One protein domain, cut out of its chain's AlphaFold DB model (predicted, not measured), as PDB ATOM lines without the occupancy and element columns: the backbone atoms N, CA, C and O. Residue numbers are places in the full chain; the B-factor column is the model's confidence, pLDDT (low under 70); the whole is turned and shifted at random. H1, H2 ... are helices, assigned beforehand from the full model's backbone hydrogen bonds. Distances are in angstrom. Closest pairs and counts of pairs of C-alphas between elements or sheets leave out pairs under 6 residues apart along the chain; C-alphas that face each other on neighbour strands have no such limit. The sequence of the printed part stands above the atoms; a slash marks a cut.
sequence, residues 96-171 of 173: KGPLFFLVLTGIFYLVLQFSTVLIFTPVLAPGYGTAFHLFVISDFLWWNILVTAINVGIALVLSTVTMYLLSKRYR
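What this domain is: This is residues 96 to 171 of the 173 residues of an uncharacterized protein of Bacillus salarius (UniProt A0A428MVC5). Two long helices, H1 then H2, cross near their middles as an X and run opposite ways, a helical hairpin whose long loop sticks out at one end with residues 124 to 130. Residues 164 to 171, of which 164 to 170 belong to H2, stand free at the other end. The printed part has 76 residues, is all helix with no named strand, and is loose: the radius of gyration of the C-alphas is 15.5 A, and the spans are 52 by 25 by 17 A.

How they stand to each other: H1, residues 96 to 120, touches H2, residues 141 to 170, at a steep tilt of 44 degrees. Their closest C-alphas, those of Phe 108 and Ala 155, are 5.1 A apart. In both helices every O i to N i+4 pair is within hydrogen-bond range.

Where its parts are: H1 begins at C-alpha 96 (185.949, 174.606, 255.175) and is 35.6 A long from first to last C-alpha. H2 is 42.7 A long and ends at C-alpha 170 (171.816, 176.863, 258.522).

The domain as a whole: The C-alphas of Gly 127 and Arg 171, the two farthest apart, are 52.5 A apart. The link from H1 to H2, 20 residues, is long. The printed part has no cut. Its pLDDT is under 70 at residues 96, 126 to 131 and 170 to 171.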
ATOM      1  N   LYS A  96     187.073 175.506 254.926       69.94
ATOM      2  CA  LYS A  96     185.949 174.606 255.175       69.94
ATOM      3  C   LYS A  96     184.886 174.671 254.074       69.94
ATOM      4  O   LYS A  96     184.400 173.625 253.671       69.94
ATOM      5  N   GLY A  97     184.552 175.858 253.558       76.81
ATOM      6  CA  GLY A  97     183.546 176.007 252.494       76.81
ATOM      7  C   GLY A  97     183.979 175.381 251.162       76.81
ATOM      8  O   GLY A  97     183.298 174.482 250.668       76.81
ATOM      9  N   PRO A  98     185.132 175.788 250.602       83.19
ATOM     10  CA  PRO A  98     185.678 175.202 249.379       83.19
ATOM     11  C   PRO A  98     185.966 173.703 249.502       83.19
ATOM     12  O   PRO A  98     185.665 172.954 248.578       83.19
ATOM     13  N   LEU A  99     186.505 173.246 250.639       86.38
ATOM     14  CA  LEU A  99     186.793 171.828 250.855       86.38
ATOM     15  C   LEU A  99     185.505 171.000 250.908       86.38
ATOM     16  O   LEU A  99     185.423 169.959 250.263       86.38
ATOM     17  N   PHE A 100     184.478 171.482 251.613       86.38
ATOM     18  CA  PHE A 100     183.171 170.828 251.646       86.38
ATOM     19  C   PHE A 100     182.526 170.780 250.255       86.38
ATOM     20  O   PHE A 100     182.001 169.740 249.865       86.38
ATOM     21  N   PHE A 101     182.627 171.859 249.470       89.81
ATOM     22  CA  PHE A 101     182.154 171.877 248.081       89.81
ATOM     23  C   PHE A 101     182.869 170.840 247.210       89.81
ATOM     24  O   PHE A 101     182.229 170.145 246.420       89.81
ATOM     25  N   LEU A 102     184.190 170.720 247.357       91.62
ATOM     26  CA  LEU A 102     185.009 169.803 246.568       91.62
ATOM     27  C   LEU A 102     184.700 168.342 246.917       91.62
ATOM     28  O   LEU A 102     184.517 167.528 246.015       91.62
ATOM     29  N   VAL A 103     184.537 168.032 248.208       91.62
ATOM     30  CA  VAL A 103     184.093 166.708 248.678       91.62
ATOM     31  C   VAL A 103     182.700 166.379 248.144       91.62
ATOM     32  O   VAL A 103     182.501 165.306 247.578       91.62
ATOM     33  N   LEU A 104     181.747 167.305 248.266       92.38
ATOM     34  CA  LEU A 104     180.374 167.101 247.807       92.38
ATOM     35  C   LEU A 104     180.303 166.866 246.290       92.38
ATOM     36  O   LEU A 104     179.631 165.944 245.831       92.38
ATOM     37  N   THR A 105     181.063 167.650 245.523       94.31
ATOM     38  CA  THR A 105     181.174 167.496 244.065       94.31
ATOM     39  C   THR A 105     181.804 166.163 243.694       94.31
ATOM     40  O   THR A 105     181.309 165.494 242.791       94.31
ATOM     41  N   GLY A 106     182.844 165.738 244.416       93.69
ATOM     42  CA  GLY A 106     183.458 164.426 244.229       93.69
ATOM     43  C   GLY A 106     182.471 163.282 244.459       93.69
ATOM     44  O   GLY A 106     182.413 162.359 243.651       93.69
ATOM     45  N   ILE A 107     181.646 163.365 245.507       94.81
ATOM     46  CA  ILE A 107     180.618 162.356 245.799       94.81
ATOM     47  C   ILE A 107     179.584 162.294 244.671       94.81
ATOM     48  O   ILE A 107     179.328 161.210 244.148       94.81
ATOM     49  N   PHE A 108     179.016 163.434 244.262       95.69
ATOM     50  CA  PHE A 108     178.044 163.451 243.165       95.69
ATOM     51  C   PHE A 108     178.646 162.927 241.865       95.69
ATOM     52  O   PHE A 108     178.014 162.116 241.193       95.69
ATOM     53  N   TYR A 109     179.875 163.331 241.542       95.25
ATOM     54  CA  TYR A 109     180.576 162.842 240.363       95.25
ATOM     55  C   TYR A 109     180.761 161.324 240.399       95.25
ATOM     56  O   TYR A 109     180.438 160.665 239.419       95.25
ATOM     57  N   LEU A 110     181.228 160.753 241.513       93.62
ATOM     58  CA  LEU A 110     181.434 159.306 241.626       93.62
ATOM     59  C   LEU A 110     180.130 158.527 241.464       93.62
ATOM     60  O   LEU A 110     180.114 157.521 240.759       93.62
ATOM     61  N   VAL A 111     179.039 159.003 242.070       94.06
ATOM     62  CA  VAL A 111     177.716 158.382 241.925       94.06
ATOM     63  C   VAL A 111     177.251 158.449 240.472       94.06
ATOM     64  O   VAL A 111     176.881 157.423 239.909       94.06
ATOM     65  N   LEU A 112     177.329 159.623 239.837       93.75
ATOM     66  CA  LEU A 112     176.951 159.788 238.433       93.75
ATOM     67  C   LEU A 112     177.798 158.919 237.507       93.75
ATOM     68  O   LEU A 112     177.259 158.243 236.634       93.75
ATOM     69  N   GLN A 113     179.114 158.922 237.701       91.88
ATOM     70  CA  GLN A 113     180.051 158.169 236.881       91.88
ATOM     71  C   GLN A 113     179.807 156.668 237.021       91.88
ATOM     72  O   GLN A 113     179.732 155.961 236.020       91.88
ATOM     73  N   PHE A 114     179.595 156.190 238.246       90.50
ATOM     74  CA  PHE A 114     179.244 154.801 238.507       90.50
ATOM     75  C   PHE A 114     177.922 154.412 237.832       90.50
ATOM     76  O   PHE A 114     177.880 153.431 237.094       90.50
ATOM     77  N   SER A 115     176.861 155.206 238.008       90.50
ATOM     78  CA  SER A 115     175.571 154.967 237.349       90.50
ATOM     79  C   SER A 115     175.686 154.983 235.825       90.50
ATOM     80  O   SER A 115     175.094 154.144 235.154       90.50
ATOM     81  N   THR A 116     176.480 155.897 235.273       89.56
ATOM     82  CA  THR A 116     176.727 155.988 233.831       89.56
ATOM     83  C   THR A 116     177.390 154.720 233.314       89.56
ATOM     84  O   THR A 116     176.932 154.152 232.327       89.56
ATOM     85  N   VAL A 117     178.431 154.233 233.993       87.75
ATOM     86  CA  VAL A 117     179.094 152.982 233.615       87.75
ATOM     87  C   VAL A 117     178.101 151.822 233.657       87.75
ATOM     88  O   VAL A 117     178.031 151.067 232.695       87.75
ATOM     89  N   LEU A 118     177.263 151.714 234.693       86.06
ATOM     90  CA  LEU A 118     176.250 150.651 234.765       86.06
ATOM     91  C   LEU A 118     175.215 150.695 233.631       86.06
ATOM     92  O   LEU A 118     174.730 149.646 233.220       86.06
ATOM     93  N   ILE A 119     174.857 151.886 233.148       85.75
ATOM     94  CA  ILE A 119     173.861 152.056 232.081       85.75
ATOM     95  C   ILE A 119     174.473 151.777 230.705       85.75
ATOM     96  O   ILE A 119     173.845 151.140 229.864       85.75
ATOM     97  N   PHE A 120     175.681 152.285 230.461       83.44
ATOM     98  CA  PHE A 120     176.291 152.281 229.132       83.44
ATOM     99  C   PHE A 120     177.225 151.100 228.877       83.44
ATOM    100  O   PHE A 120     177.577 150.855 227.725       83.44
ATOM    101  N   THR A 121     177.626 150.365 229.915       80.38
ATOM    102  CA  THR A 121     178.486 149.189 229.768       80.38
ATOM    103  C   THR A 121     177.761 147.922 230.219       80.38
ATOM    104  O   THR A 121     177.008 147.948 231.194       80.38
ATOM    105  N   PRO A 122     178.001 146.776 229.561       74.88
ATOM    106  CA  PRO A 122     177.378 145.503 229.910       74.88
ATOM    107  C   PRO A 122     177.997 144.859 231.167       74.88
ATOM    108  O   PRO A 122     178.053 143.639 231.269       74.88
ATOM    109  N   VAL A 123     178.446 145.651 232.149       73.94
ATOM    110  CA  VAL A 123     179.084 145.177 233.397       73.94
ATOM    111  C   VAL A 123     178.176 144.245 234.210       73.94
ATOM    112  O   VAL A 123     178.664 143.405 234.960       73.94
ATOM    113  N   LEU A 124     176.857 144.376 234.058       71.19
ATOM    114  CA  LEU A 124     175.861 143.520 234.712       71.19
ATOM    115  C   LEU A 124     175.311 142.418 233.788       71.19
ATOM    116  O   LEU A 124     174.441 141.653 234.206       71.19
ATOM    117  N   ALA A 125     175.772 142.338 232.534       71.44
ATOM    118  CA  ALA A 125     175.282 141.355 231.579       71.44
ATOM    119  C   ALA A 125     175.951 139.986 231.815       71.44
ATOM    120  O   ALA A 125     177.181 139.904 231.892       71.44
ATOM    121  N   PRO A 126     175.179 138.888 231.886       61.75
ATOM    122  CA  PRO A 126     175.747 137.558 232.057       61.75
ATOM    123  C   PRO A 126     176.599 137.183 230.834       61.75
ATOM    124  O   PRO A 126     176.104 137.160 229.710       61.75
ATOM    125  N   GLY A 127     177.884 136.891 231.059       66.25
ATOM    126  CA  GLY A 127     178.833 136.467 230.019       66.25
ATOM    127  C   GLY A 127     179.818 137.539 229.537       66.25
ATOM    128  O   GLY A 127     180.775 137.191 228.849       66.25
ATOM    129  N   TYR A 128     179.652 138.806 229.931       64.44
ATOM    130  CA  TYR A 128     180.707 139.817 229.794       64.44
ATOM    131  C   TYR A 128     181.655 139.727 231.001       64.44
ATOM    132  O   TYR A 128     181.217 139.614 232.144       64.44
ATOM    133  N   GLY A 129     182.965 139.687 230.744       58.88
ATOM    134  CA  GLY A 129     183.988 139.504 231.778       58.88
ATOM    135  C   GLY A 129     184.005 140.618 232.832       58.88
ATOM    136  O   GLY A 129     183.494 141.712 232.619       58.88
ATOM    137  N   THR A 130     184.660 140.357 233.964       60.12
ATOM    138  CA  THR A 130     184.762 141.242 235.143       60.12
ATOM    139  C   THR A 130     185.602 142.516 234.933       60.12
ATOM    140  O   THR A 130     186.039 143.139 235.902       60.12
ATOM    141  N   ALA A 131     185.855 142.921 233.686       65.44
ATOM    142  CA  ALA A 131     186.670 144.082 233.346       65.44
ATOM    143  C   ALA A 131     185.879 145.381 233.573       65.44
ATOM    144  O   ALA A 131     185.285 145.953 232.663       65.44
ATOM    145  N   PHE A 132     185.842 145.828 234.827       73.12
ATOM    146  CA  PHE A 132     185.211 147.082 235.219       73.12
ATOM    147  C   PHE A 132     186.184 148.254 235.063       73.12
ATOM    148  O   PHE A 132     187.234 148.299 235.707       73.12
ATOM    149  N   HIS A 133     185.798 149.243 234.259       80.44
ATOM    150  CA  HIS A 133     186.564 150.468 234.066       80.44
ATOM    151  C   HIS A 133     185.688 151.689 234.350       80.44
ATOM    152  O   HIS A 133     184.784 152.012 233.588       80.44
ATOM    153  N   LEU A 134     185.989 152.413 235.432       75.88
ATOM    154  CA  LEU A 134     185.178 153.554 235.881       75.88
ATOM    155  C   LEU A 134     185.138 154.716 234.863       75.88
ATOM    156  O   LEU A 134     184.205 155.513 234.867       75.88
ATOM    157  N   PHE A 135     186.152 154.829 234.003       75.81
ATOM    158  CA  PHE A 135     186.330 155.954 233.072       75.81
ATOM    159  C   PHE A 135     186.285 155.550 231.592       75.81
ATOM    160  O   PHE A 135     186.454 156.406 230.726       75.81
ATOM    161  N   VAL A 136     186.065 154.266 231.292       78.88
ATOM    162  CA  VAL A 136     186.012 153.749 229.918       78.88
ATOM    163  C   VAL A 136     184.603 153.234 229.673       78.88
ATOM    164  O   VAL A 136     184.234 152.154 230.118       78.88
ATOM    165  N   ILE A 137     183.806 154.065 229.011       79.50
ATOM    166  CA  ILE A 137     182.400 153.800 228.692       79.50
ATOM    167  C   ILE A 137     182.270 153.312 227.243       79.50
ATOM    168  O   ILE A 137     181.386 152.527 226.920       79.50
ATOM    169  N   SER A 138     183.159 153.776 226.366       81.12
ATOM    170  CA  SER A 138     183.244 153.394 224.960       81.12
ATOM    171  C   SER A 138     184.705 153.289 224.527       81.12
ATOM    172  O   SER A 138     185.582 153.902 225.134       81.12
ATOM    173  N   ASP A 139     184.966 152.586 223.428       83.62
ATOM    174  CA  ASP A 139     186.280 152.568 222.776       83.62
ATOM    175  C   ASP A 139     186.655 153.937 222.177       83.62
ATOM    176  O   ASP A 139     187.825 154.230 221.921       83.62
ATOM    177  N   PHE A 140     185.672 154.820 221.982       87.94
ATOM    178  CA  PHE A 140     185.897 156.161 221.460       87.94
ATOM    179  C   PHE A 140     186.263 157.153 222.569       87.94
ATOM    180  O   PHE A 140     185.438 157.529 223.404       87.94
ATOM    181  N   LEU A 141     187.493 157.674 222.509       88.00
ATOM    182  CA  LEU A 141     188.009 158.658 223.467       88.00
ATOM    183  C   LEU A 141     187.114 159.902 223.596       88.00
ATOM    184  O   LEU A 141     186.850 160.359 224.706       88.00
ATOM    185  N   TRP A 142     186.629 160.444 222.475       90.69
ATOM    186  CA  TRP A 142     185.798 161.652 222.479       90.69
ATOM    187  C   TRP A 142     184.468 161.436 223.211       90.69
ATOM    188  O   TRP A 142     183.996 162.346 223.888       90.69
ATOM    189  N   TRP A 143     183.899 160.228 223.129       89.38
ATOM    190  CA  TRP A 143     182.673 159.874 223.839       89.38
ATOM    191  C   TRP A 143     182.916 159.810 225.346       89.38
ATOM    192  O   TRP A 143     182.170 160.410 226.115       89.38
ATOM    193  N   ASN A 144     184.014 159.175 225.770       89.19
ATOM    194  CA  ASN A 144     184.399 159.140 227.183       89.19
ATOM    195  C   ASN A 144     184.614 160.552 227.744       89.19
ATOM    196  O   ASN A 144     184.128 160.857 228.833       89.19
ATOM    197  N   ILE A 145     185.292 161.431 226.995       91.44
ATOM    198  CA  ILE A 145     185.508 162.830 227.393       91.44
ATOM    199  C   ILE A 145     184.176 163.576 227.494       91.44
ATOM    200  O   ILE A 145     183.935 164.246 228.498       91.44
ATOM    201  N   LEU A 146     183.303 163.448 226.490       93.62
ATOM    202  CA  LEU A 146     182.002 164.113 226.464       93.62
ATOM    203  C   LEU A 146     181.142 163.708 227.665       93.62
ATOM    204  O   LEU A 146     180.634 164.566 228.383       93.62
ATOM    205  N   VAL A 147     181.013 162.405 227.909       91.00
ATOM    206  CA  VAL A 147     180.196 161.879 229.004       91.00
ATOM    207  C   VAL A 147     180.784 162.261 230.362       91.00
ATOM    208  O   VAL A 147     180.053 162.693 231.253       91.00
ATOM    209  N   THR A 148     182.110 162.204 230.504       91.19
ATOM    210  CA  THR A 148     182.794 162.675 231.716       91.19
ATOM    211  C   THR A 148     182.528 164.163 231.954       91.19
ATOM    212  O   THR A 148     182.208 164.555 233.074       91.19
ATOM    213  N   ALA A 149     182.593 164.997 230.913       93.56
ATOM    214  CA  ALA A 149     182.323 166.430 231.018       93.56
ATOM    215  C   ALA A 149     180.868 166.718 231.423       93.56
ATOM    216  O   ALA A 149     180.630 167.584 232.265       93.56
ATOM    217  N   ILE A 150     179.903 165.963 230.885       94.31
ATOM    218  CA  ILE A 150     178.493 166.048 231.290       94.31
ATOM    219  C   ILE A 150     178.342 165.684 232.772       94.31
ATOM    220  O   ILE A 150     177.735 166.445 233.526       94.31
ATOM    221  N   ASN A 151     178.941 164.576 233.213       94.38
ATOM    222  CA  ASN A 151     178.871 164.134 234.607       94.38
ATOM    223  C   ASN A 151     179.500 165.144 235.572       94.38
ATOM    224  O   ASN A 151     178.914 165.444 236.612       94.38
ATOM    225  N   VAL A 152     180.648 165.725 235.212       94.88
ATOM    226  CA  VAL A 152     181.275 166.815 235.975       94.88
ATOM    227  C   VAL A 152     180.359 168.040 236.023       94.88
ATOM    228  O   VAL A 152     180.161 168.612 237.095       94.88
ATOM    229  N   GLY A 153     179.764 168.427 234.892       96.38
ATOM    230  CA  GLY A 153     178.844 169.562 234.814       96.38
ATOM    231  C   GLY A 153     177.625 169.393 235.723       96.38
ATOM    232  O   GLY A 153     177.308 170.289 236.505       96.38
ATOM    233  N   ILE A 154     176.979 168.225 235.685       95.81
ATOM    234  CA  ILE A 154     175.824 167.929 236.542       95.81
ATOM    235  C   ILE A 154     176.241 167.889 238.018       95.81
ATOM    236  O   ILE A 154     175.553 168.470 238.858       95.81
ATOM    237  N   ALA A 155     177.376 167.262 238.343       95.69
ATOM    238  CA  ALA A 155     177.884 167.210 239.712       95.69
ATOM    239  C   ALA A 155     178.134 168.614 240.285       95.69
ATOM    240  O   ALA A 155     177.753 168.887 241.422       95.69
ATOM    241  N   LEU A 156     178.702 169.529 239.490       95.69
ATOM    242  CA  LEU A 156     178.890 170.926 239.890       95.69
ATOM    243  C   LEU A 156     177.554 171.624 240.165       95.69
ATOM    244  O   LEU A 156     177.405 172.255 241.210       95.69
ATOM    245  N   VAL A 157     176.568 171.478 239.274       96.12
ATOM    246  CA  VAL A 157     175.236 172.081 239.452       96.12
ATOM    247  C   VAL A 157     174.560 171.557 240.722       96.12
ATOM    248  O   VAL A 157     174.077 172.352 241.531       96.12
ATOM    249  N   LEU A 158     174.565 170.239 240.943       94.81
ATOM    250  CA  LEU A 158     173.989 169.618 242.140       94.81
ATOM    251  C   LEU A 158     174.684 170.086 243.422       94.81
ATOM    252  O   LEU A 158     174.011 170.421 244.402       94.81
ATOM    253  N   SER A 159     176.014 170.175 243.411       93.31
ATOM    254  CA  SER A 159     176.783 170.722 244.528       93.31
ATOM    255  C   SER A 159     176.423 172.170 244.824       93.31
ATOM    256  O   SER A 159     176.220 172.517 245.987       93.31
ATOM    257  N   THR A 160     176.306 173.018 243.798       91.94
ATOM    258  CA  THR A 160     175.942 174.431 243.957       91.94
ATOM    259  C   THR A 160     174.542 174.584 244.541       91.94
ATOM    260  O   THR A 160     174.361 175.343 245.494       91.94
ATOM    261  N   VAL A 161     173.561 173.833 244.034       93.56
ATOM    262  CA  VAL A 161     172.187 173.849 244.558       93.56
ATOM    263  C   VAL A 161     172.153 173.374 246.011       93.56
ATOM    264  O   VAL A 161     171.534 174.012 246.862       93.56
ATOM    265  N   THR A 162     172.866 172.293 246.329       90.44
ATOM    266  CA  THR A 162     172.919 171.738 247.689       90.44
ATOM    267  C   THR A 162     173.566 172.718 248.670       90.44
ATOM    268  O   THR A 162     173.012 172.974 249.740       90.44
ATOM    269  N   MET A 163     174.691 173.335 248.289       87.50
ATOM    270  CA  MET A 163     175.335 174.416 249.047       87.50
ATOM    271  C   MET A 163     174.384 175.588 249.291       87.50
ATOM    272  O   MET A 163     174.299 176.083 250.412       87.50
ATOM    273  N   TYR A 164     173.656 176.019 248.258       87.69
ATOM    274  CA  TYR A 164     172.708 177.128 248.347       87.69
ATOM    275  C   TYR A 164     171.553 176.834 249.318       87.69
ATOM    276  O   TYR A 164     171.159 177.687 250.115       87.69
ATOM    277  N   LEU A 165     171.019 175.611 249.303       88.62
ATOM    278  CA  LEU A 165     169.964 175.205 250.233       88.62
ATOM    279  C   LEU A 165     170.480 175.083 251.674       88.62
ATOM    280  O   LEU A 165     169.802 175.513 252.613       88.62
ATOM    281  N   LEU A 166     171.683 174.534 251.860       83.69
ATOM    282  CA  LEU A 166     172.322 174.404 253.171       83.69
ATOM    283  C   LEU A 166     172.664 175.768 253.777       83.69
ATOM    284  O   LEU A 166     172.393 175.990 254.958       83.69
ATOM    285  N   SER A 167     173.201 176.700 252.986       79.25
ATOM    286  CA  SER A 167     173.512 178.053 253.460       79.25
ATOM    287  C   SER A 167     172.245 178.801 253.880       79.25
ATOM    288  O   SER A 167     172.221 179.402 254.955       79.25
ATOM    289  N   LYS A 168     171.157 178.673 253.106       75.69
ATOM    290  CA  LYS A 168     169.849 179.258 253.433       75.69
ATOM    291  C   LYS A 168     169.259 178.697 254.731       75.69
ATOM    292  O   LYS A 168     168.662 179.448 255.497       75.69
ATOM    293  N   ARG A 169     169.405 177.390 254.981       70.38
ATOM    294  CA  ARG A 169     168.810 176.715 256.148       70.38
ATOM    295  C   ARG A 169     169.616 176.897 257.434       70.38
ATOM    296  O   ARG A 169     169.017 177.019 258.497       70.38
ATOM    297  N   TYR A 170     170.942 176.906 257.346       63.38
ATOM    298  CA  TYR A 170     171.816 176.863 258.522       63.38
ATOM    299  C   TYR A 170     172.569 178.172 258.802       63.38
ATOM    300  O   TYR A 170     173.331 178.206 259.763       63.38
ATOM    301  N   ARG A 171     172.384 179.242 258.000       57.06
ATOM    302  CA  ARG A 171     173.191 180.486 258.085       57.06
ATOM    303  C   ARG A 171     174.692 180.175 258.207       57.06
ATOM    304  O   ARG A 171     175.401 180.753 259.024       57.06
TER     305      ARG A 171